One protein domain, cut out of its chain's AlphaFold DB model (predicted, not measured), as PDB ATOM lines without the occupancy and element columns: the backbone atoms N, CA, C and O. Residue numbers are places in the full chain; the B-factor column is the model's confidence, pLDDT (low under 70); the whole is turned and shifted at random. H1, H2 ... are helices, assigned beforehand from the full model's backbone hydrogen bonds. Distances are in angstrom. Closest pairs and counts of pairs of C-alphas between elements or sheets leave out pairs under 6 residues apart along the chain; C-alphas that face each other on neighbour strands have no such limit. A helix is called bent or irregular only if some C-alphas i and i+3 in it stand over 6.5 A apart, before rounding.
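This is residues 2 to 146 and 202 to 258 of the 259 residues of the protein "Os04g0448000 protein" of Oryza sativa subsp. japonica (UniProt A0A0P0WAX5). Picture a long, slim bundle of helices: H3 runs almost its whole length, H1 and H2 lie alongside it, and the shorter H4 and H5 follow one another along H3, with the loop of residues 221 to 233 between them. H1 and H2 come close near the H1 to H2 link and spread from there in a narrow V, while residues 2 to 7 of H1 and residues 86 to 91 of the H2 to H3 link stick out. The printed part has 202 residues with five named helices, H1 to H5 in chain order, and no named strand, an all helix class. The whole is loose, with a radius of gyration of the C-alphas of 23.3 A, and a rod spanning 85 by 31 by 23 A.

Start at the hub, H3, residues 94 to 146, which touches the four other helices. H1, residues 2 to 38, touches it and runs the same way at a shallow tilt of 9 degrees; look at the C-alphas of Ile 26 and Ile 121, their closest, 6.1 A apart. H2, residues 42 to 85, forms a helical hairpin with H3, opposite ways at a shallow tilt of 20 degrees; it touches H3 with residues 67 to 84 alone, closest at the C-alphas of Ser 77 and Ser 104, 5.9 A. H1 and H2 are close but not clearly touching, at a shallow tilt of 25 degrees; the C-alphas of Phe 36 and Val 45, their closest, are 7.0 A apart. H4, residues 208 to 220, touches H3 at residues 129 to 140 alone, closest at the C-alphas of Thr 129 and Leu 218, 5.6 A. H5, residues 234 to 256, touches H3 at residues 97 to 119 alone, closest at the C-alphas of Ala 119 and Arg 234, 6.2 A. H4 and H5 are apart, and H1 is apart from both. Every O i to N i+4 pair is within hydrogen-bond range in H2, H4 and H5, against 30 of 33 in H1 and 44 of 49 in H3.

Find C-alpha 94 at (-12.858, -14.382, -58.501); from there H3 runs 77.4 A to C-alpha 146 at (48.533, -34.726, -16.056). H2 measures 61.4 A, H1 54.1 A and H5 31.9 A from first to last C-alpha. H1 is irregular, but only just: C-alphas 34 and 37 are 6.6 A apart.

The C-alphas of His 89 and Arg 146, the two farthest apart, are 86.2 A from each other. Residues 147 to 201 are not printed, and C-alphas 146 and 202 are 14.4 A apart across the cut. The H4 to H5 link is long, with 13 residues. The mean pLDDT of the printed part is 77.0, and 38 residues are under 70, among them residues 84 to 93.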
ATOM      1  N   ALA A   2      -2.015 -27.127 -68.750       72.62
ATOM      2  CA  ALA A   2      -0.859 -28.049 -68.706       72.62
ATOM      3  C   ALA A   2       0.545 -27.388 -68.694       72.62
ATOM      4  O   ALA A   2       1.388 -27.736 -67.869       72.62
ATOM      5  N   SER A   3       0.785 -26.383 -69.542       80.36
ATOM      6  CA  SER A   3       2.062 -25.649 -69.613       80.36
ATOM      7  C   SER A   3       2.397 -24.826 -68.360       80.36
ATOM      8  O   SER A   3       3.573 -24.618 -68.063       80.36
ATOM      9  N   TRP A   4       1.387 -24.372 -67.613       75.89
ATOM     10  CA  TRP A   4       1.552 -23.705 -66.318       75.89
ATOM     11  C   TRP A   4       1.784 -24.734 -65.207       75.89
ATOM     12  O   TRP A   4       2.763 -24.614 -64.475       75.89
ATOM     13  N   MET A   5       0.980 -25.805 -65.164       79.84
ATOM     14  CA  MET A   5       1.149 -26.902 -64.200       79.84
ATOM     15  C   MET A   5       2.558 -27.501 -64.263       79.84
ATOM     16  O   MET A   5       3.175 -27.710 -63.224       79.84
ATOM     17  N   TYR A   6       3.109 -27.702 -65.466       82.30
ATOM     18  CA  TYR A   6       4.484 -28.172 -65.649       82.30
ATOM     19  C   TYR A   6       5.527 -27.214 -65.044       82.30
ATOM     20  O   TYR A   6       6.439 -27.658 -64.350       82.30
ATOM     21  N   ARG A   7       5.387 -25.896 -65.249       79.20
ATOM     22  CA  ARG A   7       6.307 -24.890 -64.678       79.20
ATOM     23  C   ARG A   7       6.243 -24.876 -63.147       79.20
ATOM     24  O   ARG A   7       7.287 -24.883 -62.498       79.20
ATOM     25  N   THR A   8       5.037 -24.923 -62.584       78.87
ATOM     26  CA  THR A   8       4.805 -24.983 -61.134       78.87
ATOM     27  C   THR A   8       5.331 -26.294 -60.531       78.87
ATOM     28  O   THR A   8       6.016 -26.272 -59.510       78.87
ATOM     29  N   ALA A   9       5.122 -27.436 -61.192       85.26
ATOM     30  CA  ALA A   9       5.671 -28.724 -60.769       85.26
ATOM     31  C   ALA A   9       7.210 -28.744 -60.809       85.26
ATOM     32  O   ALA A   9       7.841 -29.209 -59.862       85.26
ATOM     33  N   MET A  10       7.832 -28.181 -61.851       84.68
ATOM     34  CA  MET A  10       9.294 -28.048 -61.939       84.68
ATOM     35  C   MET A  10       9.869 -27.156 -60.827       84.68
ATOM     36  O   MET A  10      10.937 -27.465 -60.293       84.68
ATOM     37  N   PHE A  11       9.156 -26.097 -60.424       82.86
ATOM     38  CA  PHE A  11       9.507 -25.289 -59.251       82.86
ATOM     39  C   PHE A  11       9.456 -26.122 -57.959       82.86
ATOM     40  O   PHE A  11      10.444 -26.161 -57.225       82.86
ATOM     41  N   PHE A  12       8.366 -26.855 -57.707       84.31
ATOM     42  CA  PHE A  12       8.256 -27.700 -56.511       84.31
ATOM     43  C   PHE A  12       9.281 -28.835 -56.479       84.31
ATOM     44  O   PHE A  12       9.878 -29.080 -55.431       84.31
ATOM     45  N   MET A  13       9.573 -29.470 -57.616       86.57
ATOM     46  CA  MET A  13      10.652 -30.456 -57.722       86.57
ATOM     47  C   MET A  13      12.012 -29.838 -57.376       86.57
ATOM     48  O   MET A  13      12.787 -30.449 -56.641       86.57
ATOM     49  N   ALA A  14      12.295 -28.609 -57.818       84.69
ATOM     50  CA  ALA A  14      13.511 -27.898 -57.433       84.69
ATOM     51  C   ALA A  14      13.548 -27.560 -55.926       84.69
ATOM     52  O   ALA A  14      14.588 -27.765 -55.296       84.69
ATOM     53  N   CYS A  15      12.428 -27.140 -55.320       84.41
ATOM     54  CA  CYS A  15      12.311 -26.948 -53.867       84.41
ATOM     55  C   CYS A  15      12.577 -28.244 -53.080       84.41
ATOM     56  O   CYS A  15      13.339 -28.240 -52.112       84.41
ATOM     57  N   VAL A  16      11.974 -29.363 -53.495       87.14
ATOM     58  CA  VAL A  16      12.119 -30.674 -52.838       87.14
ATOM     59  C   VAL A  16      13.548 -31.196 -52.973       87.14
ATOM     60  O   VAL A  16      14.162 -31.551 -51.967       87.14
ATOM     61  N   LEU A  17      14.126 -31.161 -54.179       86.48
ATOM     62  CA  LEU A  17      15.529 -31.519 -54.407       86.48
ATOM     63  C   LEU A  17      16.470 -30.645 -53.570       86.48
ATOM     64  O   LEU A  17      17.410 -31.162 -52.968       86.48
ATOM     65  N   PHE A  18      16.207 -29.338 -53.470       83.62
ATOM     66  CA  PHE A  18      16.997 -28.450 -52.624       83.62
ATOM     67  C   PHE A  18      16.877 -28.806 -51.134       83.62
ATOM     68  O   PHE A  18      17.902 -28.915 -50.460       83.62
ATOM     69  N   ARG A  19      15.667 -29.073 -50.620       85.63
ATOM     70  CA  ARG A  19      15.437 -29.519 -49.232       85.63
ATOM     71  C   ARG A  19      16.159 -30.838 -48.925       85.63
ATOM     72  O   ARG A  19      16.791 -30.944 -47.875       85.63
ATOM     73  N   ILE A  20      16.137 -31.805 -49.846       87.36
ATOM     74  CA  ILE A  20      16.864 -33.083 -49.722       87.36
ATOM     75  C   ILE A  20      18.380 -32.845 -49.695       87.36
ATOM     76  O   ILE A  20      19.064 -33.330 -48.795       87.36
ATOM     77  N   ILE A  21      18.913 -32.042 -50.623       86.91
ATOM     78  CA  ILE A  21      20.337 -31.667 -50.649       86.91
ATOM     79  C   ILE A  21      20.745 -30.974 -49.339       86.91
ATOM     80  O   ILE A  21      21.827 -31.245 -48.816       86.91
ATOM     81  N   CYS A  22      19.882 -30.122 -48.780       83.02
ATOM     82  CA  CYS A  22      20.128 -29.467 -47.500       83.02
ATOM     83  C   CYS A  22      20.170 -30.453 -46.332       83.02
ATOM     84  O   CYS A  22      21.077 -30.392 -45.504       83.02
ATOM     85  N   PHE A  23      19.219 -31.384 -46.277       85.58
ATOM     86  CA  PHE A  23      19.166 -32.407 -45.237       85.58
ATOM     87  C   PHE A  23      20.392 -33.334 -45.287       85.58
ATOM     88  O   PHE A  23      21.029 -33.568 -44.264       85.58
ATOM     89  N   LEU A  24      20.811 -33.752 -46.489       86.68
ATOM     90  CA  LEU A  24      22.042 -34.522 -46.709       86.68
ATOM     91  C   LEU A  24      23.311 -33.759 -46.291       86.68
ATOM     92  O   LEU A  24      24.260 -34.373 -45.801       86.68
ATOM     93  N   GLN A  25      23.348 -32.432 -46.457       84.49
ATOM     94  CA  GLN A  25      24.437 -31.610 -45.917       84.49
ATOM     95  C   GLN A  25      24.407 -31.566 -44.389       84.49
ATOM     96  O   GLN A  25      25.450 -31.768 -43.777       84.49
ATOM     97  N   ILE A  26      23.242 -31.353 -43.769       82.05
ATOM     98  CA  ILE A  26      23.107 -31.328 -42.303       82.05
ATOM     99  C   ILE A  26      23.552 -32.667 -41.700       82.05
ATOM    100  O   ILE A  26      24.380 -32.653 -40.794       82.05
ATOM    101  N   LEU A  27      23.102 -33.801 -42.249       83.70
ATOM    102  CA  LEU A  27      23.531 -35.142 -41.825       83.70
ATOM    103  C   LEU A  27      25.052 -35.335 -41.935       83.70
ATOM    104  O   LEU A  27      25.681 -35.881 -41.030       83.70
ATOM    105  N   ARG A  28      25.669 -34.846 -43.022       83.42
ATOM    106  CA  ARG A  28      27.129 -34.894 -43.209       83.42
ATOM    107  C   ARG A  28      27.875 -34.019 -42.202       83.42
ATOM    108  O   ARG A  28      28.935 -34.425 -41.740       83.42
ATOM    109  N   MET A  29      27.329 -32.852 -41.853       77.51
ATOM    110  CA  MET A  29      27.887 -31.975 -40.820       77.51
ATOM    111  C   MET A  29      27.777 -32.598 -39.425       77.51
ATOM    112  O   MET A  29      28.737 -32.535 -38.666       77.51
ATOM    113  N   THR A  30      26.647 -33.230 -39.082       80.45
ATOM    114  CA  THR A  30      26.472 -33.886 -37.774       80.45
ATOM    115  C   THR A  30      27.306 -35.158 -37.639       80.45
ATOM    116  O   THR A  30      27.857 -35.385 -36.570       80.45
ATOM    117  N   GLY A  31      27.467 -35.941 -38.714       82.53
ATOM    118  CA  GLY A  31      28.420 -37.057 -38.742       82.53
ATOM    119  C   GLY A  31      29.852 -36.564 -38.527       82.53
ATOM    120  O   GLY A  31      30.496 -36.952 -37.562       82.53
ATOM    121  N   PHE A  32      30.300 -35.593 -39.334       79.64
ATOM    122  CA  PHE A  32      31.626 -34.982 -39.188       79.64
ATOM    123  C   PHE A  32      31.881 -34.403 -37.786       79.64
ATOM    124  O   PHE A  32      32.983 -34.550 -37.275       79.64
ATOM    125  N   ALA A  33      30.881 -33.780 -37.152       78.20
ATOM    126  CA  ALA A  33      31.000 -33.252 -35.792       78.20
ATOM    127  C   ALA A  33      31.076 -34.351 -34.714       78.20
ATOM    128  O   ALA A  33      31.780 -34.171 -33.726       78.20
ATOM    129  N   ARG A  34      30.394 -35.489 -34.901       76.61
ATOM    130  CA  ARG A  34      30.482 -36.644 -33.991       76.61
ATOM    131  C   ARG A  34      31.826 -37.360 -34.123       76.61
ATOM    132  O   ARG A  34      32.459 -37.688 -33.125       76.61
ATOM    133  N   ASP A  35      32.275 -37.558 -35.356       74.01
ATOM    134  CA  ASP A  35      33.511 -38.278 -35.664       74.01
ATOM    135  C   ASP A  35      34.766 -37.389 -35.419       74.01
ATOM    136  O   ASP A  35      35.892 -37.884 -35.354       74.01
ATOM    137  N   PHE A  36      34.578 -36.075 -35.211       72.23
ATOM    138  CA  PHE A  36      35.618 -35.078 -34.901       72.23
ATOM    139  C   PHE A  36      36.499 -35.487 -33.711       72.23
ATOM    140  O   PHE A  36      37.722 -35.394 -33.792       72.23
ATOM    141  N   GLY A  37      35.889 -35.996 -32.633       66.26
ATOM    142  CA  GLY A  37      36.604 -36.431 -31.428       66.26
ATOM    143  C   GLY A  37      37.455 -37.696 -31.607       66.26
ATOM    144  O   GLY A  37      38.312 -37.968 -30.773       66.26
ATOM    145  N   GLN A  38      37.251 -38.457 -32.689       66.09
ATOM    146  CA  GLN A  38      38.000 -39.688 -32.978       66.09
ATOM    147  C   GLN A  38      39.199 -39.453 -33.916       66.09
ATOM    148  O   GLN A  38      40.078 -40.309 -34.024       66.09
ATOM    149  N   CYS A  39      39.268 -38.303 -34.592       59.23
ATOM    150  CA  CYS A  39      40.276 -38.034 -35.618       59.23
ATOM    151  C   CYS A  39      41.684 -37.811 -35.026       59.23
ATOM    152  O   CYS A  39      41.925 -36.822 -34.339       59.23
ATOM    153  N   ALA A  40      42.633 -38.693 -35.363       59.52
ATOM    154  CA  ALA A  40      44.020 -38.654 -34.880       59.52
ATOM    155  C   ALA A  40      44.844 -37.445 -35.370       59.52
ATOM    156  O   ALA A  40      45.797 -37.041 -34.705       59.52
ATOM    157  N   ASP A  41      44.519 -36.876 -36.540       74.19
ATOM    158  CA  ASP A  41      45.216 -35.704 -37.079       74.19
ATOM    159  C   ASP A  41      44.252 -34.611 -37.564       74.19
ATOM    160  O   ASP A  41      43.369 -34.816 -38.401       74.19
ATOM    161  N   VAL A  42      44.523 -33.394 -37.094       79.61
ATOM    162  CA  VAL A  42      43.957 -32.126 -37.567       79.61
ATOM    163  C   VAL A  42      44.065 -31.970 -39.088       79.61
ATOM    164  O   VAL A  42      43.195 -31.347 -39.699       79.61
ATOM    165  N   ALA A  43      45.101 -32.536 -39.718       80.89
ATOM    166  CA  ALA A  43      45.274 -32.487 -41.169       80.89
ATOM    167  C   ALA A  43      44.078 -33.093 -41.932       80.89
ATOM    168  O   ALA A  43      43.592 -32.479 -42.887       80.89
ATOM    169  N   ASP A  44      43.559 -34.243 -41.492       81.45
ATOM    170  CA  ASP A  44      42.437 -34.916 -42.153       81.45
ATOM    171  C   ASP A  44      41.090 -34.277 -41.814       81.45
ATOM    172  O   ASP A  44      40.259 -34.091 -42.710       81.45
ATOM    173  N   VAL A  45      40.915 -33.814 -40.572       81.67
ATOM    174  CA  VAL A  45      39.771 -32.982 -40.157       81.67
ATOM    175  C   VAL A  45      39.657 -31.747 -41.059       81.67
ATOM    176  O   VAL A  45      38.600 -31.471 -41.637       81.67
ATOM    177  N   LEU A  46      40.769 -31.035 -41.265       82.97
ATOM    178  CA  LEU A  46      40.844 -29.864 -42.136       82.97
ATOM    179  C   LEU A  46      40.607 -30.222 -43.613       82.97
ATOM    180  O   LEU A  46      39.912 -29.485 -44.319       82.97
ATOM    181  N   ARG A  47      41.147 -31.350 -44.093       84.59
ATOM    182  CA  ARG A  47      40.970 -31.833 -45.474       84.59
ATOM    183  C   ARG A  47      39.511 -32.175 -45.773       84.59
ATOM    184  O   ARG A  47      38.979 -31.754 -46.803       84.59
ATOM    185  N   GLN A  48      38.850 -32.887 -44.864       81.82
ATOM    186  CA  GLN A  48      37.443 -33.255 -44.980       81.82
ATOM    187  C   GLN A  48      36.540 -32.019 -44.872       81.82
ATOM    188  O   GLN A  48      35.658 -31.838 -45.714       81.82
ATOM    189  N   HIS A  49      36.809 -31.100 -43.937       83.49
ATOM    190  CA  HIS A  49      36.061 -29.845 -43.848       83.49
ATOM    191  C   HIS A  49      36.222 -28.971 -45.109       83.49
ATOM    192  O   HIS A  49      35.233 -28.429 -45.603       83.49
ATOM    193  N   ARG A  50      37.422 -28.888 -45.710       82.25
ATOM    194  CA  ARG A  50      37.629 -28.214 -47.012       82.25
ATOM    195  C   ARG A  50      36.803 -28.858 -48.132       82.25
ATOM    196  O   ARG A  50      36.060 -28.149 -48.810       82.25
ATOM    197  N   ARG A  51      36.834 -30.190 -48.264       84.88
ATOM    198  CA  ARG A  51      36.019 -30.947 -49.239       84.88
ATOM    199  C   ARG A  51      34.516 -30.672 -49.069       84.88
ATOM    200  O   ARG A  51      33.809 -30.462 -50.056       84.88
ATOM    201  N   ILE A  52      34.027 -30.637 -47.828       79.52
ATOM    202  CA  ILE A  52      32.632 -30.299 -47.508       79.52
ATOM    203  C   ILE A  52      32.329 -28.841 -47.898       79.52
ATOM    204  O   ILE A  52      31.348 -28.580 -48.596       79.52
ATOM    205  N   ARG A  53      33.201 -27.888 -47.544       79.08
ATOM    206  CA  ARG A  53      33.083 -26.460 -47.891       79.08
ATOM    207  C   ARG A  53      33.045 -26.217 -49.406       79.08
ATOM    208  O   ARG A  53      32.294 -25.361 -49.864       79.08
ATOM    209  N   GLU A  54      33.789 -26.979 -50.204       83.36
ATOM    210  CA  GLU A  54      33.755 -26.921 -51.677       83.36
ATOM    211  C   GLU A  54      32.450 -27.464 -52.277       83.36
ATOM    212  O   GLU A  54      31.959 -26.953 -53.291       83.36
ATOM    213  N   GLN A  55      31.866 -28.500 -51.669       80.78
ATOM    214  CA  GLN A  55      30.532 -28.990 -52.031       80.78
ATOM    215  C   GLN A  55      29.469 -27.940 -51.676       80.78
ATOM    216  O   GLN A  55      28.658 -27.581 -52.534       80.78
ATOM    217  N   LEU A  56      29.535 -27.367 -50.468       76.04
ATOM    218  CA  LEU A  56      28.673 -26.263 -50.040       76.04
ATOM    219  C   LEU A  56      28.815 -25.036 -50.948       76.04
ATOM    220  O   LEU A  56      27.798 -24.476 -51.331       76.04
ATOM    221  N   ARG A  57      30.025 -24.642 -51.370       78.08
ATOM    222  CA  ARG A  57      30.247 -23.492 -52.274       78.08
ATOM    223  C   ARG A  57      29.628 -23.703 -53.660       78.08
ATOM    224  O   ARG A  57      29.061 -22.773 -54.230       78.08
ATOM    225  N   ARG A  58      29.700 -24.923 -54.207       80.84
ATOM    226  CA  ARG A  58      29.038 -25.266 -55.480       80.84
ATOM    227  C   ARG A  58      27.514 -25.250 -55.353       80.84
ATOM    228  O   ARG A  58      26.830 -24.773 -56.258       80.84
ATOM    229  N   ILE A  59      26.987 -25.733 -54.230       77.02
ATOM    230  CA  ILE A  59      25.545 -25.790 -53.968       77.02
ATOM    231  C   ILE A  59      24.986 -24.404 -53.612       77.02
ATOM    232  O   ILE A  59      23.941 -24.039 -54.139       77.02
ATOM    233  N   SER A  60      25.704 -23.574 -52.850       76.53
ATOM    234  CA  SER A  60      25.301 -22.196 -52.538       76.53
ATOM    235  C   SER A  60      25.323 -21.285 -53.769       76.53
ATOM    236  O   SER A  60      24.462 -20.420 -53.906       76.53
ATOM    237  N   HIS A  61      26.227 -21.514 -54.728       78.57
ATOM    238  CA  HIS A  61      26.192 -20.817 -56.018       78.57
ATOM    239  C   HIS A  61      24.960 -21.197 -56.862       78.57
ATOM    240  O   HIS A  61      24.330 -20.322 -57.457       78.57
ATOM    241  N   ARG A  62      24.565 -22.482 -56.877       82.99
ATOM    242  CA  ARG A  62      23.299 -22.919 -57.500       82.99
ATOM    243  C   ARG A  62      22.084 -22.344 -56.760       82.99
ATOM    244  O   ARG A  62      21.173 -21.839 -57.406       82.99
ATOM    245  N   TYR A  63      22.117 -22.331 -55.428       77.35
ATOM    246  CA  TYR A  63      21.089 -21.741 -54.571       77.35
ATOM    247  C   TYR A  63      20.903 -20.239 -54.814       77.35
ATOM    248  O   TYR A  63      19.771 -19.804 -54.960       77.35
ATOM    249  N   ARG A  64      21.975 -19.444 -54.965       81.34
ATOM    250  CA  ARG A  64      21.865 -18.018 -55.342       81.34
ATOM    251  C   ARG A  64      21.044 -17.827 -56.621       81.34
ATOM    252  O   ARG A  64      20.146 -16.994 -56.642       81.34
ATOM    253  N   LYS A  65      21.320 -18.621 -57.666       78.70
ATOM    254  CA  LYS A  65      20.549 -18.585 -58.921       78.70
ATOM    255  C   LYS A  65      19.100 -19.035 -58.722       78.70
ATOM    256  O   LYS A  65      18.202 -18.421 -59.286       78.70
ATOM    257  N   PHE A  66      18.879 -20.066 -57.906       81.61
ATOM    258  CA  PHE A  66      17.544 -20.541 -57.554       81.61
ATOM    259  C   PHE A  66      16.731 -19.457 -56.834       81.61
ATOM    260  O   PHE A  66      15.691 -19.072 -57.344       81.61
ATOM    261  N   ILE A  67      17.245 -18.874 -55.746       79.31
ATOM    262  CA  ILE A  67      16.575 -17.808 -54.985       79.31
ATOM    263  C   ILE A  67      16.254 -16.590 -55.851       79.31
ATOM    264  O   ILE A  67      15.129 -16.106 -55.800       79.31
ATOM    265  N   VAL A  68      17.185 -16.132 -56.696       78.48
ATOM    266  CA  VAL A  68      16.899 -15.041 -57.645       78.48
ATOM    267  C   VAL A  68      15.784 -15.435 -58.623       78.48
ATOM    268  O   VAL A  68      14.884 -14.638 -58.861       78.48
ATOM    269  N   SER A  69      15.778 -16.668 -59.140       76.25
ATOM    270  CA  SER A  69      14.687 -17.152 -59.997       76.25
ATOM    271  C   SER A  69      13.353 -17.282 -59.254       76.25
ATOM    272  O   SER A  69      12.314 -17.020 -59.852       76.25
ATOM    273  N   CYS A  70      13.353 -17.679 -57.980       77.18
ATOM    274  CA  CYS A  70      12.146 -17.767 -57.162       77.18
ATOM    275  C   CYS A  70      11.565 -16.380 -56.886       77.18
ATOM    276  O   CYS A  70      10.377 -16.184 -57.104       77.18
ATOM    277  N   LEU A  71      12.403 -15.421 -56.479       76.14
ATOM    278  CA  LEU A  71      12.002 -14.029 -56.277       76.14
ATOM    279  C   LEU A  71      11.434 -13.436 -57.573       76.14
ATOM    280  O   LEU A  71      10.336 -12.899 -57.556       76.14
ATOM    281  N   LEU A  72      12.100 -13.628 -58.719       79.04
ATOM    282  CA  LEU A  72      11.581 -13.178 -60.019       79.04
ATOM    283  C   LEU A  72      10.222 -13.807 -60.377       79.04
ATOM    284  O   LEU A  72       9.362 -13.112 -60.911       79.04
ATOM    285  N   LEU A  73      10.000 -15.094 -60.077       78.92
ATOM    286  CA  LEU A  73       8.705 -15.756 -60.296       78.92
ATOM    287  C   LEU A  73       7.615 -15.229 -59.350       78.92
ATOM    288  O   LEU A  73       6.492 -14.987 -59.794       78.92
ATOM    289  N   VAL A  74       7.944 -15.016 -58.074       76.13
ATOM    290  CA  VAL A  74       7.033 -14.442 -57.073       76.13
ATOM    291  C   VAL A  74       6.660 -13.010 -57.461       76.13
ATOM    292  O   VAL A  74       5.475 -12.744 -57.666       76.13
ATOM    293  N   THR A  75       7.636 -12.133 -57.717       78.33
ATOM    294  CA  THR A  75       7.407 -10.758 -58.190       78.33
ATOM    295  C   THR A  75       6.613 -10.727 -59.499       78.33
ATOM    296  O   THR A  75       5.694  -9.925 -59.624       78.33
ATOM    297  N   ALA A  76       6.881 -11.622 -60.458       77.39
ATOM    298  CA  ALA A  76       6.091 -11.707 -61.689       77.39
ATOM    299  C   ALA A  76       4.635 -12.138 -61.430       77.39
ATOM    300  O   ALA A  76       3.722 -11.613 -62.072       77.39
ATOM    301  N   SER A  77       4.388 -13.051 -60.482       75.63
ATOM    302  CA  SER A  77       3.026 -13.451 -60.093       75.63
ATOM    303  C   SER A  77       2.267 -12.321 -59.382       75.63
ATOM    304  O   SER A  77       1.119 -12.045 -59.723       75.63
ATOM    305  N   GLN A  78       2.936 -11.593 -58.484       74.31
ATOM    306  CA  GLN A  78       2.394 -10.439 -57.763       74.31
ATOM    307  C   GLN A  78       2.116  -9.260 -58.701       74.31
ATOM    308  O   GLN A  78       1.055  -8.647 -58.629       74.31
ATOM    309  N   PHE A  79       3.027  -8.980 -59.636       78.54
ATOM    310  CA  PHE A  79       2.834  -7.975 -60.680       78.54
ATOM    311  C   PHE A  79       1.689  -8.355 -61.629       78.54
ATOM    312  O   PHE A  79       0.903  -7.496 -62.012       78.54
ATOM    313  N   SER A  80       1.527  -9.644 -61.944       75.60
ATOM    314  CA  SER A  80       0.371 -10.133 -62.711       75.60
ATOM    315  C   SER A  80      -0.947  -9.950 -61.945       75.60
ATOM    316  O   SER A  80      -1.944  -9.565 -62.550       75.60
ATOM    317  N   ALA A  81      -0.955 -10.167 -60.624       70.96
ATOM    318  CA  ALA A  81      -2.131  -9.946 -59.778       70.96
ATOM    319  C   ALA A  81      -2.478  -8.454 -59.671       70.96
ATOM    320  O   ALA A  81      -3.640  -8.076 -59.811       70.96
ATOM    321  N   LEU A  82      -1.464  -7.597 -59.520       72.32
ATOM    322  CA  LEU A  82      -1.619  -6.146 -59.551       72.32
ATOM    323  C   LEU A  82      -2.192  -5.678 -60.898       72.32
ATOM    324  O   LEU A  82      -3.196  -4.974 -60.909       72.32
ATOM    325  N   LEU A  83      -1.627  -6.129 -62.024       73.54
ATOM    326  CA  LEU A  83      -2.123  -5.807 -63.369       73.54
ATOM    327  C   LEU A  83      -3.542  -6.322 -63.643       73.54
ATOM    328  O   LEU A  83      -4.245  -5.730 -64.463       73.54
ATOM    329  N   ALA A  84      -3.964  -7.417 -63.007       68.23
ATOM    330  CA  ALA A  84      -5.344  -7.882 -63.072       68.23
ATOM    331  C   ALA A  84      -6.273  -6.933 -62.294       68.23
ATOM    332  O   ALA A  84      -7.277  -6.486 -62.843       68.23
ATOM    333  N   ALA A  85      -5.895  -6.562 -61.067       67.57
ATOM    334  CA  ALA A  85      -6.667  -5.675 -60.197       67.57
ATOM    335  C   ALA A  85      -6.730  -4.207 -60.675       67.57
ATOM    336  O   ALA A  85      -7.685  -3.508 -60.357       67.57
ATOM    337  N   THR A  86      -5.748  -3.716 -61.442       69.77
ATOM    338  CA  THR A  86      -5.713  -2.319 -61.927       69.77
ATOM    339  C   THR A  86      -6.363  -2.099 -63.298       69.77
ATOM    340  O   THR A  86      -6.220  -1.017 -63.865       69.77
ATOM    341  N   ARG A  87      -7.041  -3.094 -63.891       66.49
ATOM    342  CA  ARG A  87      -7.720  -2.942 -65.194       66.49
ATOM    343  C   ARG A  87      -9.159  -2.429 -65.009       66.49
ATOM    344  O   ARG A  87     -10.010  -3.218 -64.610       66.49
ATOM    345  N   PRO A  88      -9.489  -1.178 -65.392       57.93
ATOM    346  CA  PRO A  88     -10.777  -0.550 -65.057       57.93
ATOM    347  C   PRO A  88     -12.014  -1.162 -65.743       57.93
ATOM    348  O   PRO A  88     -13.137  -0.804 -65.398       57.93
ATOM    349  N   HIS A  89     -11.836  -2.075 -66.704       58.32
ATOM    350  CA  HIS A  89     -12.915  -2.788 -67.410       58.32
ATOM    351  C   HIS A  89     -12.679  -4.311 -67.496       58.32
ATOM    352  O   HIS A  89     -13.206  -4.978 -68.384       58.32
ATOM    353  N   ALA A  90     -11.870  -4.892 -66.604       54.91
ATOM    354  CA  ALA A  90     -11.744  -6.346 -66.532       54.91
ATOM    355  C   ALA A  90     -12.812  -6.937 -65.599       54.91
ATOM    356  O   ALA A  90     -12.821  -6.638 -64.408       54.91
ATOM    357  N   GLN A  91     -13.644  -7.854 -66.103       55.49
ATOM    358  CA  GLN A  91     -14.306  -8.834 -65.235       55.49
ATOM    359  C   GLN A  91     -13.240  -9.810 -64.721       55.49
ATOM    360  O   GLN A  91     -12.976 -10.856 -65.318       55.49
ATOM    361  N   VAL A  92     -12.561  -9.425 -63.638       57.34
ATOM    362  CA  VAL A  92     -11.566 -10.270 -62.974       57.34
ATOM    363  C   VAL A  92     -12.316 -11.351 -62.201       57.34
ATOM    364  O   VAL A  92     -12.662 -11.175 -61.036       57.34
ATOM    365  N   ASN A  93     -12.618 -12.465 -62.871       66.88
ATOM    366  CA  ASN A  93     -13.304 -13.595 -62.249       66.88
ATOM    367  C   ASN A  93     -12.605 -13.978 -60.938       66.88
ATOM    368  O   ASN A  93     -11.398 -14.233 -60.930       66.88
ATOM    369  N   ILE A  94     -13.373 -14.067 -59.846       70.85
ATOM    370  CA  ILE A  94     -12.858 -14.382 -58.501       70.85
ATOM    371  C   ILE A  94     -12.046 -15.687 -58.529       70.85
ATOM    372  O   ILE A  94     -10.990 -15.766 -57.909       70.85
ATOM    373  N   ALA A  95     -12.466 -16.664 -59.344       73.29
ATOM    374  CA  ALA A  95     -11.714 -17.886 -59.619       73.29
ATOM    375  C   ALA A  95     -10.294 -17.618 -60.161       73.29
ATOM    376  O   ALA A  95      -9.328 -18.132 -59.612       73.29
ATOM    377  N   THR A  96     -10.137 -16.771 -61.184       72.14
ATOM    378  CA  THR A  96      -8.832 -16.445 -61.792       72.14
ATOM    379  C   THR A  96      -7.944 -15.617 -60.856       72.14
ATOM    380  O   THR A  96      -6.731 -15.817 -60.818       72.14
ATOM    381  N   SER A  97      -8.535 -14.722 -60.052       71.78
ATOM    382  CA  SER A  97      -7.800 -14.025 -58.986       71.78
ATOM    383  C   SER A  97      -7.336 -15.007 -57.900       71.78
ATOM    384  O   SER A  97      -6.191 -14.944 -57.455       71.78
ATOM    385  N   GLY A  98      -8.199 -15.950 -57.513       75.90
ATOM    386  CA  GLY A  98      -7.916 -17.008 -56.543       75.90
ATOM    387  C   GLY A  98      -6.826 -17.974 -57.009       75.90
ATOM    388  O   GLY A  98      -5.891 -18.226 -56.256       75.90
ATOM    389  N   GLU A  99      -6.874 -18.453 -58.256       76.38
ATOM    390  CA  GLU A  99      -5.819 -19.280 -58.866       76.38
ATOM    391  C   GLU A  99      -4.446 -18.593 -58.793       76.38
ATOM    392  O   GLU A  99      -3.444 -19.225 -58.446       76.38
ATOM    393  N   LEU A 100      -4.391 -17.287 -59.071       74.09
ATOM    394  CA  LEU A 100      -3.151 -16.513 -59.047       74.09
ATOM    395  C   LEU A 100      -2.662 -16.216 -57.617       74.09
ATOM    396  O   LEU A 100      -1.458 -16.286 -57.355       74.09
ATOM    397  N   ALA A 101      -3.574 -15.964 -56.676       76.33
ATOM    398  CA  ALA A 101      -3.249 -15.816 -55.259       76.33
ATOM    399  C   ALA A 101      -2.725 -17.135 -54.659       76.33
ATOM    400  O   ALA A 101      -1.656 -17.142 -54.049       76.33
ATOM    401  N   LEU A 102      -3.397 -18.263 -54.921       80.03
ATOM    402  CA  LEU A 102      -2.945 -19.605 -54.538       80.03
ATOM    403  C   LEU A 102      -1.589 -19.945 -55.171       80.03
ATOM    404  O   LEU A 102      -0.711 -20.470 -54.486       80.03
ATOM    405  N   CYS A 103      -1.375 -19.583 -56.441       78.40
ATOM    406  CA  CYS A 103      -0.075 -19.700 -57.102       78.40
ATOM    407  C   CYS A 103       1.013 -18.960 -56.308       78.40
ATOM    408  O   CYS A 103       1.966 -19.596 -55.854       78.40
ATOM    409  N   SER A 104       0.848 -17.653 -56.069       77.24
ATOM    410  CA  SER A 104       1.838 -16.836 -55.352       77.24
ATOM    411  C   SER A 104       2.108 -17.338 -53.927       77.24
ATOM    412  O   SER A 104       3.269 -17.519 -53.563       77.24
ATOM    413  N   LEU A 105       1.065 -17.683 -53.162       79.75
ATOM    414  CA  LEU A 105       1.182 -18.250 -51.816       79.75
ATOM    415  C   LEU A 105       1.969 -19.568 -51.823       79.75
ATOM    416  O   LEU A 105       2.824 -19.791 -50.964       79.75
ATOM    417  N   SER A 106       1.727 -20.430 -52.814       83.04
ATOM    418  CA  SER A 106       2.422 -21.711 -52.954       83.04
ATOM    419  C   SER A 106       3.906 -21.536 -53.331       83.04
ATOM    420  O   SER A 106       4.767 -22.226 -52.775       83.04
ATOM    421  N   LEU A 107       4.229 -20.558 -54.191       82.51
ATOM    422  CA  LEU A 107       5.604 -20.194 -54.556       82.51
ATOM    423  C   LEU A 107       6.364 -19.605 -53.357       82.51
ATOM    424  O   LEU A 107       7.478 -20.044 -53.065       82.51
ATOM    425  N   VAL A 108       5.750 -18.665 -52.631       80.76
ATOM    426  CA  VAL A 108       6.299 -18.060 -51.404       80.76
ATOM    427  C   VAL A 108       6.522 -19.126 -50.328       80.76
ATOM    428  O   VAL A 108       7.597 -19.187 -49.739       80.76
ATOM    429  N   THR A 109       5.570 -20.039 -50.122       84.00
ATOM    430  CA  THR A 109       5.714 -21.143 -49.155       84.00
ATOM    431  C   THR A 109       6.877 -22.072 -49.522       84.00
ATOM    432  O   THR A 109       7.710 -22.395 -48.671       84.00
ATOM    433  N   GLY A 110       7.002 -22.456 -50.799       83.90
ATOM    434  CA  GLY A 110       8.136 -23.249 -51.287       83.90
ATOM    435  C   GLY A 110       9.485 -22.536 -51.116       83.90
ATOM    436  O   GLY A 110      10.468 -23.157 -50.698       83.90
ATOM    437  N   LEU A 111       9.521 -21.224 -51.364       81.96
ATOM    438  CA  LEU A 111      10.687 -20.365 -51.161       81.96
ATOM    439  C   LEU A 111      11.093 -20.297 -49.677       81.96
ATOM    440  O   LEU A 111      12.255 -20.544 -49.354       81.96
ATOM    441  N   LEU A 112      10.145 -20.060 -48.766       81.59
ATOM    442  CA  LEU A 112      10.373 -20.005 -47.316       81.59
ATOM    443  C   LEU A 112      10.913 -21.329 -46.756       81.59
ATOM    444  O   LEU A 112      11.866 -21.323 -45.976       81.59
ATOM    445  N   ILE A 113      10.381 -22.474 -47.201       85.49
ATOM    446  CA  ILE A 113      10.889 -23.809 -46.827       85.49
ATOM    447  C   ILE A 113      12.353 -23.987 -47.270       85.49
ATOM    448  O   ILE A 113      13.167 -24.566 -46.538       85.49
ATOM    449  N   CYS A 114      12.721 -23.455 -48.439       83.91
ATOM    450  CA  CYS A 114      14.102 -23.460 -48.921       83.91
ATOM    451  C   CYS A 114      15.000 -22.524 -48.092       83.91
ATOM    452  O   CYS A 114      16.068 -22.951 -47.654       83.91
ATOM    453  N   LEU A 115      14.559 -21.294 -47.801       81.62
ATOM    454  CA  LEU A 115      15.296 -20.359 -46.940       81.62
ATOM    455  C   LEU A 115      15.530 -20.934 -45.540       81.62
ATOM    456  O   LEU A 115      16.647 -20.852 -45.030       81.62
ATOM    457  N   HIS A 116      14.517 -21.555 -44.934       84.79
ATOM    458  CA  HIS A 116      14.639 -22.152 -43.606       84.79
ATOM    459  C   HIS A 116      15.639 -23.315 -43.604       84.79
ATOM    460  O   HIS A 116      16.486 -23.414 -42.714       84.79
ATOM    461  N   SER A 117      15.616 -24.143 -44.654       84.28
ATOM    462  CA  SER A 117      16.605 -25.208 -44.860       84.28
ATOM    463  C   SER A 117      18.031 -24.650 -44.994       84.28
ATOM    464  O   SER A 117      18.963 -25.193 -44.400       84.28
ATOM    465  N   ALA A 118      18.204 -23.529 -45.705       82.41
ATOM    466  CA  ALA A 118      19.493 -22.858 -45.870       82.41
ATOM    467  C   ALA A 118      20.008 -22.210 -44.569       82.41
ATOM    468  O   ALA A 118      21.168 -22.409 -44.204       82.41
ATOM    469  N   ALA A 119      19.151 -21.502 -43.829       83.95
ATOM    470  CA  ALA A 119      19.493 -20.919 -42.529       83.95
ATOM    471  C   ALA A 119      19.859 -22.005 -41.495       83.95
ATOM    472  O   ALA A 119      20.817 -21.848 -40.733       83.95
ATOM    473  N   LYS A 120      19.171 -23.160 -41.519       85.21
ATOM    474  CA  LYS A 120      19.501 -24.319 -40.672       85.21
ATOM    475  C   LYS A 120      20.888 -24.899 -40.988       85.21
ATOM    476  O   LYS A 120      21.587 -25.290 -40.055       85.21
ATOM    477  N   ILE A 121      21.329 -24.894 -42.254       82.71
ATOM    478  CA  ILE A 121      22.720 -25.235 -42.618       82.71
ATOM    479  C   ILE A 121      23.696 -24.198 -42.071       82.71
ATOM    480  O   ILE A 121      24.678 -24.595 -41.449       82.71
ATOM    481  N   THR A 122      23.447 -22.898 -42.278       82.75
ATOM    482  CA  THR A 122      24.309 -21.817 -41.763       82.75
ATOM    483  C   THR A 122      24.571 -22.006 -40.266       82.75
ATOM    484  O   THR A 122      25.724 -22.153 -39.863       82.75
ATOM    485  N   HIS A 123      23.515 -22.146 -39.462       81.77
ATOM    486  CA  HIS A 123      23.627 -22.335 -38.014       81.77
ATOM    487  C   HIS A 123      24.304 -23.660 -37.621       81.77
ATOM    488  O   HIS A 123      25.119 -23.691 -36.698       81.77
ATOM    489  N   LYS A 124      24.002 -24.779 -38.298       83.16
ATOM    490  CA  LYS A 124      24.675 -26.064 -38.020       83.16
ATOM    491  C   LYS A 124      26.147 -26.061 -38.436       83.16
ATOM    492  O   LYS A 124      26.933 -26.759 -37.811       83.16
ATOM    493  N   THR A 125      26.530 -25.264 -39.434       78.17
ATOM    494  CA  THR A 125      27.931 -25.112 -39.858       78.17
ATOM    495  C   THR A 125      28.700 -24.199 -38.899       78.17
ATOM    496  O   THR A 125      29.825 -24.517 -38.526       78.17
ATOM    497  N   GLN A 126      28.082 -23.114 -38.422       81.76
ATOM    498  CA  GLN A 126      28.646 -22.257 -37.371       81.76
ATOM    499  C   GLN A 126      28.922 -23.046 -36.079       81.76
ATOM    500  O   GLN A 126      30.008 -22.919 -35.519       81.76
ATOM    501  N   ALA A 127      28.007 -23.936 -35.673       82.94
ATOM    502  CA  ALA A 127      28.158 -24.790 -34.489       82.94
ATOM    503  C   ALA A 127      29.348 -25.778 -34.545       82.94
ATOM    504  O   ALA A 127      29.810 -26.232 -33.503       82.94
ATOM    505  N   ILE A 128      29.901 -26.086 -35.726       82.20
ATOM    506  CA  ILE A 128      31.142 -26.883 -35.829       82.20
ATOM    507  C   ILE A 128      32.327 -26.113 -35.226       82.20
ATOM    508  O   ILE A 128      33.225 -26.717 -34.650       82.20
ATOM    509  N   THR A 129      32.312 -24.780 -35.310       83.51
ATOM    510  CA  THR A 129      33.371 -23.928 -34.745       83.51
ATOM    511  C   THR A 129      33.378 -24.000 -33.218       83.51
ATOM    512  O   THR A 129      34.446 -24.135 -32.632       83.51
ATOM    513  N   SER A 130      32.206 -23.985 -32.570       83.60
ATOM    514  CA  SER A 130      32.118 -24.125 -31.110       83.60
ATOM    515  C   SER A 130      32.475 -25.535 -30.639       83.60
ATOM    516  O   SER A 130      33.207 -25.658 -29.666       83.60
ATOM    517  N   VAL A 131      32.067 -26.590 -31.360       83.87
ATOM    518  CA  VAL A 131      32.489 -27.975 -31.055       83.87
ATOM    519  C   VAL A 131      34.012 -28.127 -31.159       83.87
ATOM    520  O   VAL A 131      34.634 -28.728 -30.287       83.87
ATOM    521  N   ALA A 132      34.637 -27.535 -32.180       83.79
ATOM    522  CA  ALA A 132      36.091 -27.544 -32.327       83.79
ATOM    523  C   ALA A 132      36.817 -26.740 -31.233       83.79
ATOM    524  O   ALA A 132      37.901 -27.137 -30.808       83.79
ATOM    525  N   ALA A 133      36.227 -25.631 -30.773       85.66
ATOM    526  CA  ALA A 133      36.758 -24.829 -29.674       85.66
ATOM    527  C   ALA A 133      36.639 -25.550 -28.318       85.66
ATOM    528  O   ALA A 133      37.610 -25.559 -27.565       85.66
ATOM    529  N   GLN A 134      35.508 -26.214 -28.041       85.01
ATOM    530  CA  GLN A 134      35.343 -27.083 -26.866       85.01
ATOM    531  C   GLN A 134      36.387 -28.202 -26.878       85.01
ATOM    532  O   GLN A 134      37.210 -28.265 -25.976       85.01
ATOM    533  N   TRP A 135      36.475 -28.972 -27.966       83.66
ATOM    534  CA  TRP A 135      37.480 -30.030 -28.117       83.66
ATOM    535  C   TRP A 135      38.925 -29.532 -27.939       83.66
ATOM    536  O   TRP A 135      39.755 -30.229 -27.358       83.66
ATOM    537  N   HIS A 136      39.247 -28.319 -28.407       84.63
ATOM    538  CA  HIS A 136      40.553 -27.708 -28.155       84.63
ATOM    539  C   HIS A 136      40.770 -27.388 -26.670       84.63
ATOM    540  O   HIS A 136      41.863 -27.649 -26.161       84.63
ATOM    541  N   ALA A 137      39.768 -26.826 -25.987       84.33
ATOM    542  CA  ALA A 137      39.828 -26.516 -24.562       84.33
ATOM    543  C   ALA A 137      39.963 -27.800 -23.729       84.33
ATOM    544  O   ALA A 137      40.937 -27.938 -22.991       84.33
ATOM    545  N   ASP A 138      39.075 -28.774 -23.939       82.59
ATOM    546  CA  ASP A 138      39.064 -30.073 -23.261       82.59
ATOM    547  C   ASP A 138      40.424 -30.770 -23.398       82.59
ATOM    548  O   ASP A 138      41.050 -31.133 -22.402       82.59
ATOM    549  N   ALA A 139      40.944 -30.880 -24.626       78.18
ATOM    550  CA  ALA A 139      42.231 -31.518 -24.905       78.18
ATOM    551  C   ALA A 139      43.449 -30.736 -24.370       78.18
ATOM    552  O   ALA A 139      44.563 -31.266 -24.389       78.18
ATOM    553  N   THR A 140      43.266 -29.483 -23.935       81.24
ATOM    554  CA  THR A 140      44.314 -28.629 -23.348       81.24
ATOM    555  C   THR A 140      44.270 -28.657 -21.815       81.24
ATOM    556  O   THR A 140      45.317 -28.814 -21.188       81.24
ATOM    557  N   ILE A 141      43.076 -28.634 -21.215       80.95
ATOM    558  CA  ILE A 141      42.869 -28.836 -19.771       80.95
ATOM    559  C   ILE A 141      43.354 -30.240 -19.370       80.95
ATOM    560  O   ILE A 141      44.246 -30.367 -18.534       80.95
ATOM    561  N   ASN A 142      42.905 -31.280 -20.088       74.75
ATOM    562  CA  ASN A 142      43.319 -32.674 -19.867       74.75
ATOM    563  C   ASN A 142      44.817 -32.936 -20.150       74.75
ATOM    564  O   ASN A 142      45.335 -33.991 -19.780       74.75
ATOM    565  N   SER A 143      45.541 -32.028 -20.825       68.37
ATOM    566  CA  SER A 143      47.011 -32.100 -20.854       68.37
ATOM    567  C   SER A 143      47.638 -31.510 -19.591       68.37
ATOM    568  O   SER A 143      48.511 -32.153 -19.018       68.37
ATOM    569  N   GLN A 144      47.157 -30.353 -19.125       61.86
ATOM    570  CA  GLN A 144      47.735 -29.631 -17.987       61.86
ATOM    571  C   GLN A 144      47.546 -30.360 -16.648       61.86
ATOM    572  O   GLN A 144      48.442 -30.330 -15.810       61.86
ATOM    573  N   GLU A 145      46.413 -31.036 -16.436       60.82
ATOM    574  CA  GLU A 145      46.164 -31.793 -15.197       60.82
ATOM    575  C   GLU A 145      47.199 -32.915 -15.002       60.82
ATOM    576  O   GLU A 145      47.792 -33.038 -13.931       60.82
ATOM    577  N   ARG A 146      47.521 -33.652 -16.075       55.65
ATOM    578  CA  ARG A 146      48.533 -34.726 -16.056       55.65
ATOM    579  C   ARG A 146      49.958 -34.211 -15.836       55.65
ATOM    580  O   ARG A 146      50.764 -34.921 -15.244       55.65
ATOM    581  N   HIS A 202      43.975 -40.172 -27.363       50.07
ATOM    582  CA  HIS A 202      43.986 -39.759 -28.770       50.07
ATOM    583  C   HIS A 202      44.025 -38.226 -28.919       50.07
ATOM    584  O   HIS A 202      44.801 -37.690 -29.711       50.07
ATOM    585  N   ALA A 203      43.250 -37.504 -28.101       52.49
ATOM    586  CA  ALA A 203      43.208 -36.039 -28.116       52.49
ATOM    587  C   ALA A 203      44.532 -35.379 -27.667       52.49
ATOM    588  O   ALA A 203      44.884 -34.290 -28.139       52.49
ATOM    589  N   THR A 204      45.283 -36.031 -26.770       57.45
ATOM    590  CA  THR A 204      46.514 -35.472 -26.182       57.45
ATOM    591  C   THR A 204      47.781 -35.667 -27.021       57.45
ATOM    592  O   THR A 204      48.745 -34.938 -26.799       57.45
ATOM    593  N   HIS A 205      47.792 -36.549 -28.029       57.38
ATOM    594  CA  HIS A 205      48.940 -36.694 -28.945       57.38
ATOM    595  C   HIS A 205      49.000 -35.601 -30.040       57.38
ATOM    596  O   HIS A 205      50.010 -35.432 -30.725       57.38
ATOM    597  N   ILE A 206      47.929 -34.820 -30.217       65.43
ATOM    598  CA  ILE A 206      47.891 -33.711 -31.178       65.43
ATOM    599  C   ILE A 206      48.491 -32.461 -30.531       65.43
ATOM    600  O   ILE A 206      47.956 -31.950 -29.548       65.43
ATOM    601  N   SER A 207      49.563 -31.918 -31.118       73.08
ATOM    602  CA  SER A 207      50.224 -30.724 -30.581       73.08
ATOM    603  C   SER A 207      49.274 -29.524 -30.478       73.08
ATOM    604  O   SER A 207      48.475 -29.250 -31.381       73.08
ATOM    605  N   PHE A 208      49.400 -28.759 -29.388       81.23
ATOM    606  CA  PHE A 208      48.590 -27.565 -29.113       81.23
ATOM    607  C   PHE A 208      48.522 -26.608 -30.317       81.23
ATOM    608  O   PHE A 208      47.441 -26.159 -30.694       81.23
ATOM    609  N   GLN A 209      49.658 -26.385 -30.991       83.52
ATOM    610  CA  GLN A 209      49.757 -25.568 -32.205       83.52
ATOM    611  C   GLN A 209      48.851 -26.067 -33.345       83.52
ATOM    612  O   GLN A 209      48.174 -25.253 -33.972       83.52
ATOM    613  N   LYS A 210      48.786 -27.387 -33.602       83.07
ATOM    614  CA  LYS A 210      47.860 -27.965 -34.594       83.07
ATOM    615  C   LYS A 210      46.405 -27.700 -34.191       83.07
ATOM    616  O   LYS A 210      45.623 -27.250 -35.027       83.07
ATOM    617  N   ARG A 211      46.042 -27.951 -32.924       84.01
ATOM    618  CA  ARG A 211      44.666 -27.747 -32.433       84.01
ATOM    619  C   ARG A 211      44.248 -26.276 -32.537       84.01
ATOM    620  O   ARG A 211      43.184 -25.992 -33.076       84.01
ATOM    621  N   GLN A 212      45.095 -25.345 -32.094       86.64
ATOM    622  CA  GLN A 212      44.802 -23.910 -32.150       86.64
ATOM    623  C   GLN A 212      44.695 -23.403 -33.594       86.64
ATOM    624  O   GLN A 212      43.754 -22.688 -33.930       86.64
ATOM    625  N   ALA A 213      45.592 -23.837 -34.489       87.27
ATOM    626  CA  ALA A 213      45.517 -23.483 -35.907       87.27
ATOM    627  C   ALA A 213      44.215 -23.967 -36.578       87.27
ATOM    628  O   ALA A 213      43.719 -23.304 -37.492       87.27
ATOM    629  N   LEU A 214      43.633 -25.085 -36.122       86.43
ATOM    630  CA  LEU A 214      42.317 -25.544 -36.576       86.43
ATOM    631  C   LEU A 214      41.190 -24.632 -36.079       86.43
ATOM    632  O   LEU A 214      40.357 -24.231 -36.892       86.43
ATOM    633  N   VAL A 215      41.174 -24.281 -34.788       87.28
ATOM    634  CA  VAL A 215      40.165 -23.376 -34.203       87.28
ATOM    635  C   VAL A 215      40.211 -22.015 -34.896       87.28
ATOM    636  O   VAL A 215      39.224 -21.621 -35.513       87.28
ATOM    637  N   THR A 216      41.379 -21.369 -34.953       87.98
ATOM    638  CA  THR A 216      41.554 -20.075 -35.632       87.98
ATOM    639  C   THR A 216      41.207 -20.144 -37.126       87.98
ATOM    640  O   THR A 216      40.645 -19.196 -37.682       87.98
ATOM    641  N   TYR A 217      41.472 -21.271 -37.806       87.50
ATOM    642  CA  TYR A 217      40.995 -21.472 -39.178       87.50
ATOM    643  C   TYR A 217      39.459 -21.504 -39.250       87.50
ATOM    644  O   TYR A 217      38.903 -20.875 -40.150       87.50
ATOM    645  N   LEU A 218      38.770 -22.207 -38.347       84.50
ATOM    646  CA  LEU A 218      37.304 -22.310 -38.337       84.50
ATOM    647  C   LEU A 218      36.635 -20.974 -37.982       84.50
ATOM    648  O   LEU A 218      35.717 -20.553 -38.686       84.50
ATOM    649  N   GLU A 219      37.150 -20.267 -36.975       85.47
ATOM    650  CA  GLU A 219      36.671 -18.946 -36.549       85.47
ATOM    651  C   GLU A 219      36.799 -17.896 -37.656       85.47
ATOM    652  O   GLU A 219      35.834 -17.191 -37.961       85.47
ATOM    653  N   ASN A 220      37.967 -17.814 -38.301       84.78
ATOM    654  CA  ASN A 220      38.215 -16.869 -39.391       84.78
ATOM    655  C   ASN A 220      37.464 -17.264 -40.681       84.78
ATOM    656  O   ASN A 220      37.085 -16.418 -41.486       84.78
ATOM    657  N   ASN A 221      37.180 -18.556 -40.882       76.93
ATOM    658  CA  ASN A 221      36.410 -19.043 -42.027       76.93
ATOM    659  C   ASN A 221      34.936 -19.290 -41.673       76.93
ATOM    660  O   ASN A 221      34.397 -20.321 -42.081       76.93
ATOM    661  N   ARG A 222      34.284 -18.328 -40.988       67.30
ATOM    662  CA  ARG A 222      32.841 -18.338 -40.658       67.30
ATOM    663  C   ARG A 222      32.005 -18.856 -41.831       67.30
ATOM    664  O   ARG A 222      31.762 -18.150 -42.812       67.30
ATOM    665  N   ALA A 223      31.590 -20.114 -41.742       64.48
ATOM    666  CA  ALA A 223      30.997 -20.828 -42.858       64.48
ATOM    667  C   ALA A 223      29.466 -20.806 -42.766       64.48
ATOM    668  O   ALA A 223      28.871 -21.219 -41.776       64.48
ATOM    669  N   GLY A 224      28.835 -20.322 -43.833       66.86
ATOM    670  CA  GLY A 224      27.389 -20.197 -43.964       66.86
ATOM    671  C   GLY A 224      26.995 -19.935 -45.413       66.86
ATOM    672  O   GLY A 224      27.845 -19.642 -46.264       66.86
ATOM    673  N   ILE A 225      25.706 -20.051 -45.721       66.41
ATOM    674  CA  ILE A 225      25.200 -19.788 -47.070       66.41
ATOM    675  C   ILE A 225      25.061 -18.274 -47.238       66.41
ATOM    676  O   ILE A 225      24.096 -17.677 -46.774       66.41
ATOM    677  N   THR A 226      26.031 -17.638 -47.898       72.50
ATOM    678  CA  THR A 226      25.941 -16.211 -48.242       72.50
ATOM    679  C   THR A 226      25.255 -15.989 -49.587       72.50
ATOM    680  O   THR A 226      25.513 -16.712 -50.557       72.50
ATOM    681  N   VAL A 227      24.447 -14.935 -49.684       64.78
ATOM    682  CA  VAL A 227      23.776 -14.435 -50.892       64.78
ATOM    683  C   VAL A 227      24.161 -12.958 -51.045       64.78
ATOM    684  O   VAL A 227      23.992 -12.175 -50.123       64.78
ATOM    685  N   PHE A 228      24.782 -12.599 -52.176       64.97
ATOM    686  CA  PHE A 228      25.331 -11.253 -52.454       64.97
ATOM    687  C   PHE A 228      26.237 -10.631 -51.362       64.97
ATOM    688  O   PHE A 228      26.425  -9.425 -51.326       64.97
ATOM    689  N   GLY A 229      26.847 -11.458 -50.506       68.62
ATOM    690  CA  GLY A 229      27.733 -11.031 -49.411       68.62
ATOM    691  C   GLY A 229      27.086 -11.171 -48.032       68.62
ATOM    692  O   GLY A 229      27.751 -11.598 -47.094       68.62
ATOM    693  N   PHE A 230      25.776 -10.948 -47.939       68.76
ATOM    694  CA  PHE A 230      24.995 -11.174 -46.723       68.76
ATOM    695  C   PHE A 230      24.890 -12.667 -46.400       68.76
ATOM    696  O   PHE A 230      24.762 -13.499 -47.300       68.76
ATOM    697  N   VAL A 231      24.934 -13.023 -45.118       73.45
ATOM    698  CA  VAL A 231      24.653 -14.387 -44.647       73.45
ATOM    699  C   VAL A 231      23.139 -14.609 -44.664       73.45
ATOM    700  O   VAL A 231      22.390 -13.771 -44.170       73.45
ATOM    701  N   VAL A 232      22.678 -15.738 -45.212       71.72
ATOM    702  CA  VAL A 232      21.279 -16.169 -45.071       71.72
ATOM    703  C   VAL A 232      21.090 -16.681 -43.649       71.72
ATOM    704  O   VAL A 232      21.464 -17.811 -43.319       71.72
ATOM    705  N   ASP A 233      20.548 -15.793 -42.827       73.93
ATOM    706  CA  ASP A 233      20.297 -15.955 -41.399       73.93
ATOM    707  C   ASP A 233      18.792 -15.810 -41.094       73.93
ATOM    708  O   ASP A 233      18.019 -15.330 -41.933       73.93
ATOM    709  N   ARG A 234      18.366 -16.207 -39.888       76.57
ATOM    710  CA  ARG A 234      16.969 -16.154 -39.425       76.57
ATOM    711  C   ARG A 234      16.364 -14.764 -39.619       76.57
ATOM    712  O   ARG A 234      15.271 -14.653 -40.159       76.57
ATOM    713  N   THR A 235      17.089 -13.703 -39.265       79.43
ATOM    714  CA  THR A 235      16.626 -12.310 -39.393       79.43
ATOM    715  C   THR A 235      16.293 -11.929 -40.839       79.43
ATOM    716  O   THR A 235      15.290 -11.266 -41.081       79.43
ATOM    717  N   TRP A 236      17.080 -12.391 -41.818       77.67
ATOM    718  CA  TRP A 236      16.817 -12.131 -43.240       77.67
ATOM    719  C   TRP A 236      15.618 -12.936 -43.763       77.67
ATOM    720  O   TRP A 236      14.829 -12.429 -44.557       77.67
ATOM    721  N   LEU A 237      15.439 -14.165 -43.266       75.49
ATOM    722  CA  LEU A 237      14.250 -14.976 -43.535       75.49
ATOM    723  C   LEU A 237      12.988 -14.308 -42.971       75.49
ATOM    724  O   LEU A 237      12.018 -14.154 -43.705       75.49
ATOM    725  N   HIS A 238      13.011 -13.857 -41.712       77.55
ATOM    726  CA  HIS A 238      11.890 -13.134 -41.105       77.55
ATOM    727  C   HIS A 238      11.593 -11.815 -41.832       77.55
ATOM    728  O   HIS A 238      10.426 -11.517 -42.067       77.55
ATOM    729  N   ALA A 239      12.612 -11.060 -42.255       81.72
ATOM    730  CA  ALA A 239      12.417  -9.844 -43.045       81.72
ATOM    731  C   ALA A 239      11.705 -10.130 -44.380       81.72
ATOM    732  O   ALA A 239      10.719  -9.468 -44.697       81.72
ATOM    733  N   LEU A 240      12.139 -11.153 -45.129       76.94
ATOM    734  CA  LEU A 240      11.445 -11.569 -46.353       76.94
ATOM    735  C   LEU A 240      10.034 -12.094 -46.075       76.94
ATOM    736  O   LEU A 240       9.114 -11.724 -46.795       76.94
ATOM    737  N   PHE A 241       9.835 -12.888 -45.020       75.93
ATOM    738  CA  PHE A 241       8.504 -13.347 -44.621       75.93
ATOM    739  C   PHE A 241       7.556 -12.170 -44.358       75.93
ATOM    740  O   PHE A 241       6.446 -12.169 -44.878       75.93
ATOM    741  N   MET A 242       7.998 -11.149 -43.619       82.13
ATOM    742  CA  MET A 242       7.183  -9.966 -43.330       82.13
ATOM    743  C   MET A 242       6.875  -9.142 -44.586       82.13
ATOM    744  O   MET A 242       5.756  -8.656 -44.720       82.13
ATOM    745  N   ILE A 243       7.823  -9.009 -45.521       80.68
ATOM    746  CA  ILE A 243       7.610  -8.313 -46.802       80.68
ATOM    747  C   ILE A 243       6.584  -9.066 -47.662       80.68
ATOM    748  O   ILE A 243       5.597  -8.474 -48.097       80.68
ATOM    749  N   GLU A 244       6.774 -10.372 -47.859       74.19
ATOM    750  CA  GLU A 244       5.875 -11.219 -48.654       74.19
ATOM    751  C   GLU A 244       4.474 -11.304 -48.027       74.19
ATOM    752  O   GLU A 244       3.472 -11.149 -48.722       74.19
ATOM    753  N   PHE A 245       4.384 -11.480 -46.704       72.56
ATOM    754  CA  PHE A 245       3.114 -11.523 -45.974       72.56
ATOM    755  C   PHE A 245       2.368 -10.186 -46.053       72.56
ATOM    756  O   PHE A 245       1.164 -10.172 -46.305       72.56
ATOM    757  N   SER A 246       3.082  -9.061 -45.918       81.54
ATOM    758  CA  SER A 246       2.507  -7.717 -46.073       81.54
ATOM    759  C   SER A 246       1.954  -7.499 -47.485       81.54
ATOM    760  O   SER A 246       0.870  -6.942 -47.642       81.54
ATOM    761  N   LEU A 247       2.660  -7.973 -48.519       74.73
ATOM    762  CA  LEU A 247       2.231  -7.874 -49.917       74.73
ATOM    763  C   LEU A 247       1.015  -8.775 -50.199       74.73
ATOM    764  O   LEU A 247       0.034  -8.318 -50.785       74.73
ATOM    765  N   VAL A 248       1.021 -10.021 -49.713       69.82
ATOM    766  CA  VAL A 248      -0.127 -10.945 -49.801       69.82
ATOM    767  C   VAL A 248      -1.352 -10.383 -49.069       69.82
ATOM    768  O   VAL A 248      -2.449 -10.400 -49.625       69.82
ATOM    769  N   MET A 249      -1.186  -9.822 -47.869       76.68
ATOM    770  CA  MET A 249      -2.275  -9.196 -47.110       76.68
ATOM    771  C   MET A 249      -2.806  -7.921 -47.786       76.68
ATOM    772  O   MET A 249      -4.013  -7.689 -47.796       76.68
ATOM    773  N   TRP A 250      -1.940  -7.129 -48.422       78.21
ATOM    774  CA  TRP A 250      -2.328  -5.953 -49.211       78.21
ATOM    775  C   TRP A 250      -3.090  -6.321 -50.497       78.21
ATOM    776  O   TRP A 250      -4.036  -5.624 -50.869       78.21
ATOM    777  N   LEU A 251      -2.725  -7.432 -51.151       70.31
ATOM    778  CA  LEU A 251      -3.488  -7.994 -52.273       70.31
ATOM    779  C   LEU A 251      -4.854  -8.516 -51.805       70.31
ATOM    780  O   LEU A 251      -5.866  -8.124 -52.377       70.31
ATOM    781  N   LEU A 252      -4.901  -9.311 -50.728       68.48
ATOM    782  CA  LEU A 252      -6.151  -9.785 -50.116       68.48
ATOM    783  C   LEU A 252      -7.083  -8.621 -49.752       68.48
ATOM    784  O   LEU A 252      -8.265  -8.664 -50.078       68.48
ATOM    785  N   GLY A 253      -6.546  -7.549 -49.161       75.17
ATOM    786  CA  GLY A 253      -7.302  -6.334 -48.854       75.17
ATOM    787  C   GLY A 253      -7.938  -5.681 -50.087       75.17
ATOM    788  O   GLY A 253      -9.077  -5.232 -50.007       75.17
ATOM    789  N   LYS A 254      -7.264  -5.687 -51.248       69.58
ATOM    790  CA  LYS A 254      -7.860  -5.221 -52.514       69.58
ATOM    791  C   LYS A 254      -8.846  -6.205 -53.137       69.58
ATOM    792  O   LYS A 254      -9.799  -5.759 -53.759       69.58
ATOM    793  N   THR A 255      -8.643  -7.512 -52.993       65.45
ATOM    794  CA  THR A 255      -9.564  -8.521 -53.544       65.45
ATOM    795  C   THR A 255     -10.858  -8.634 -52.731       65.45
ATOM    796  O   THR A 255     -11.894  -8.962 -53.296       65.45
ATOM    797  N   ILE A 256     -10.813  -8.367 -51.422       68.89
ATOM    798  CA  ILE A 256     -11.973  -8.455 -50.516       68.89
ATOM    799  C   ILE A 256     -12.668  -7.090 -50.352       68.89
ATOM    800  O   ILE A 256     -13.883  -7.034 -50.199       68.89
ATOM    801  N   GLY A 257     -11.910  -5.989 -50.382       58.57
ATOM    802  CA  GLY A 257     -12.399  -4.631 -50.117       58.57
ATOM    803  C   GLY A 257     -12.820  -3.814 -51.343       58.57
ATOM    804  O   GLY A 257     -12.876  -2.591 -51.233       58.57
ATOM    805  N   ILE A 258     -13.054  -4.440 -52.502       49.87
ATOM    806  CA  ILE A 258     -13.516  -3.755 -53.721       49.87
ATOM    807  C   ILE A 258     -14.719  -4.505 -54.305       49.87
ATOM    808  O   ILE A 258     -14.567  -5.523 -54.981       49.87
TER     809      ILE A 258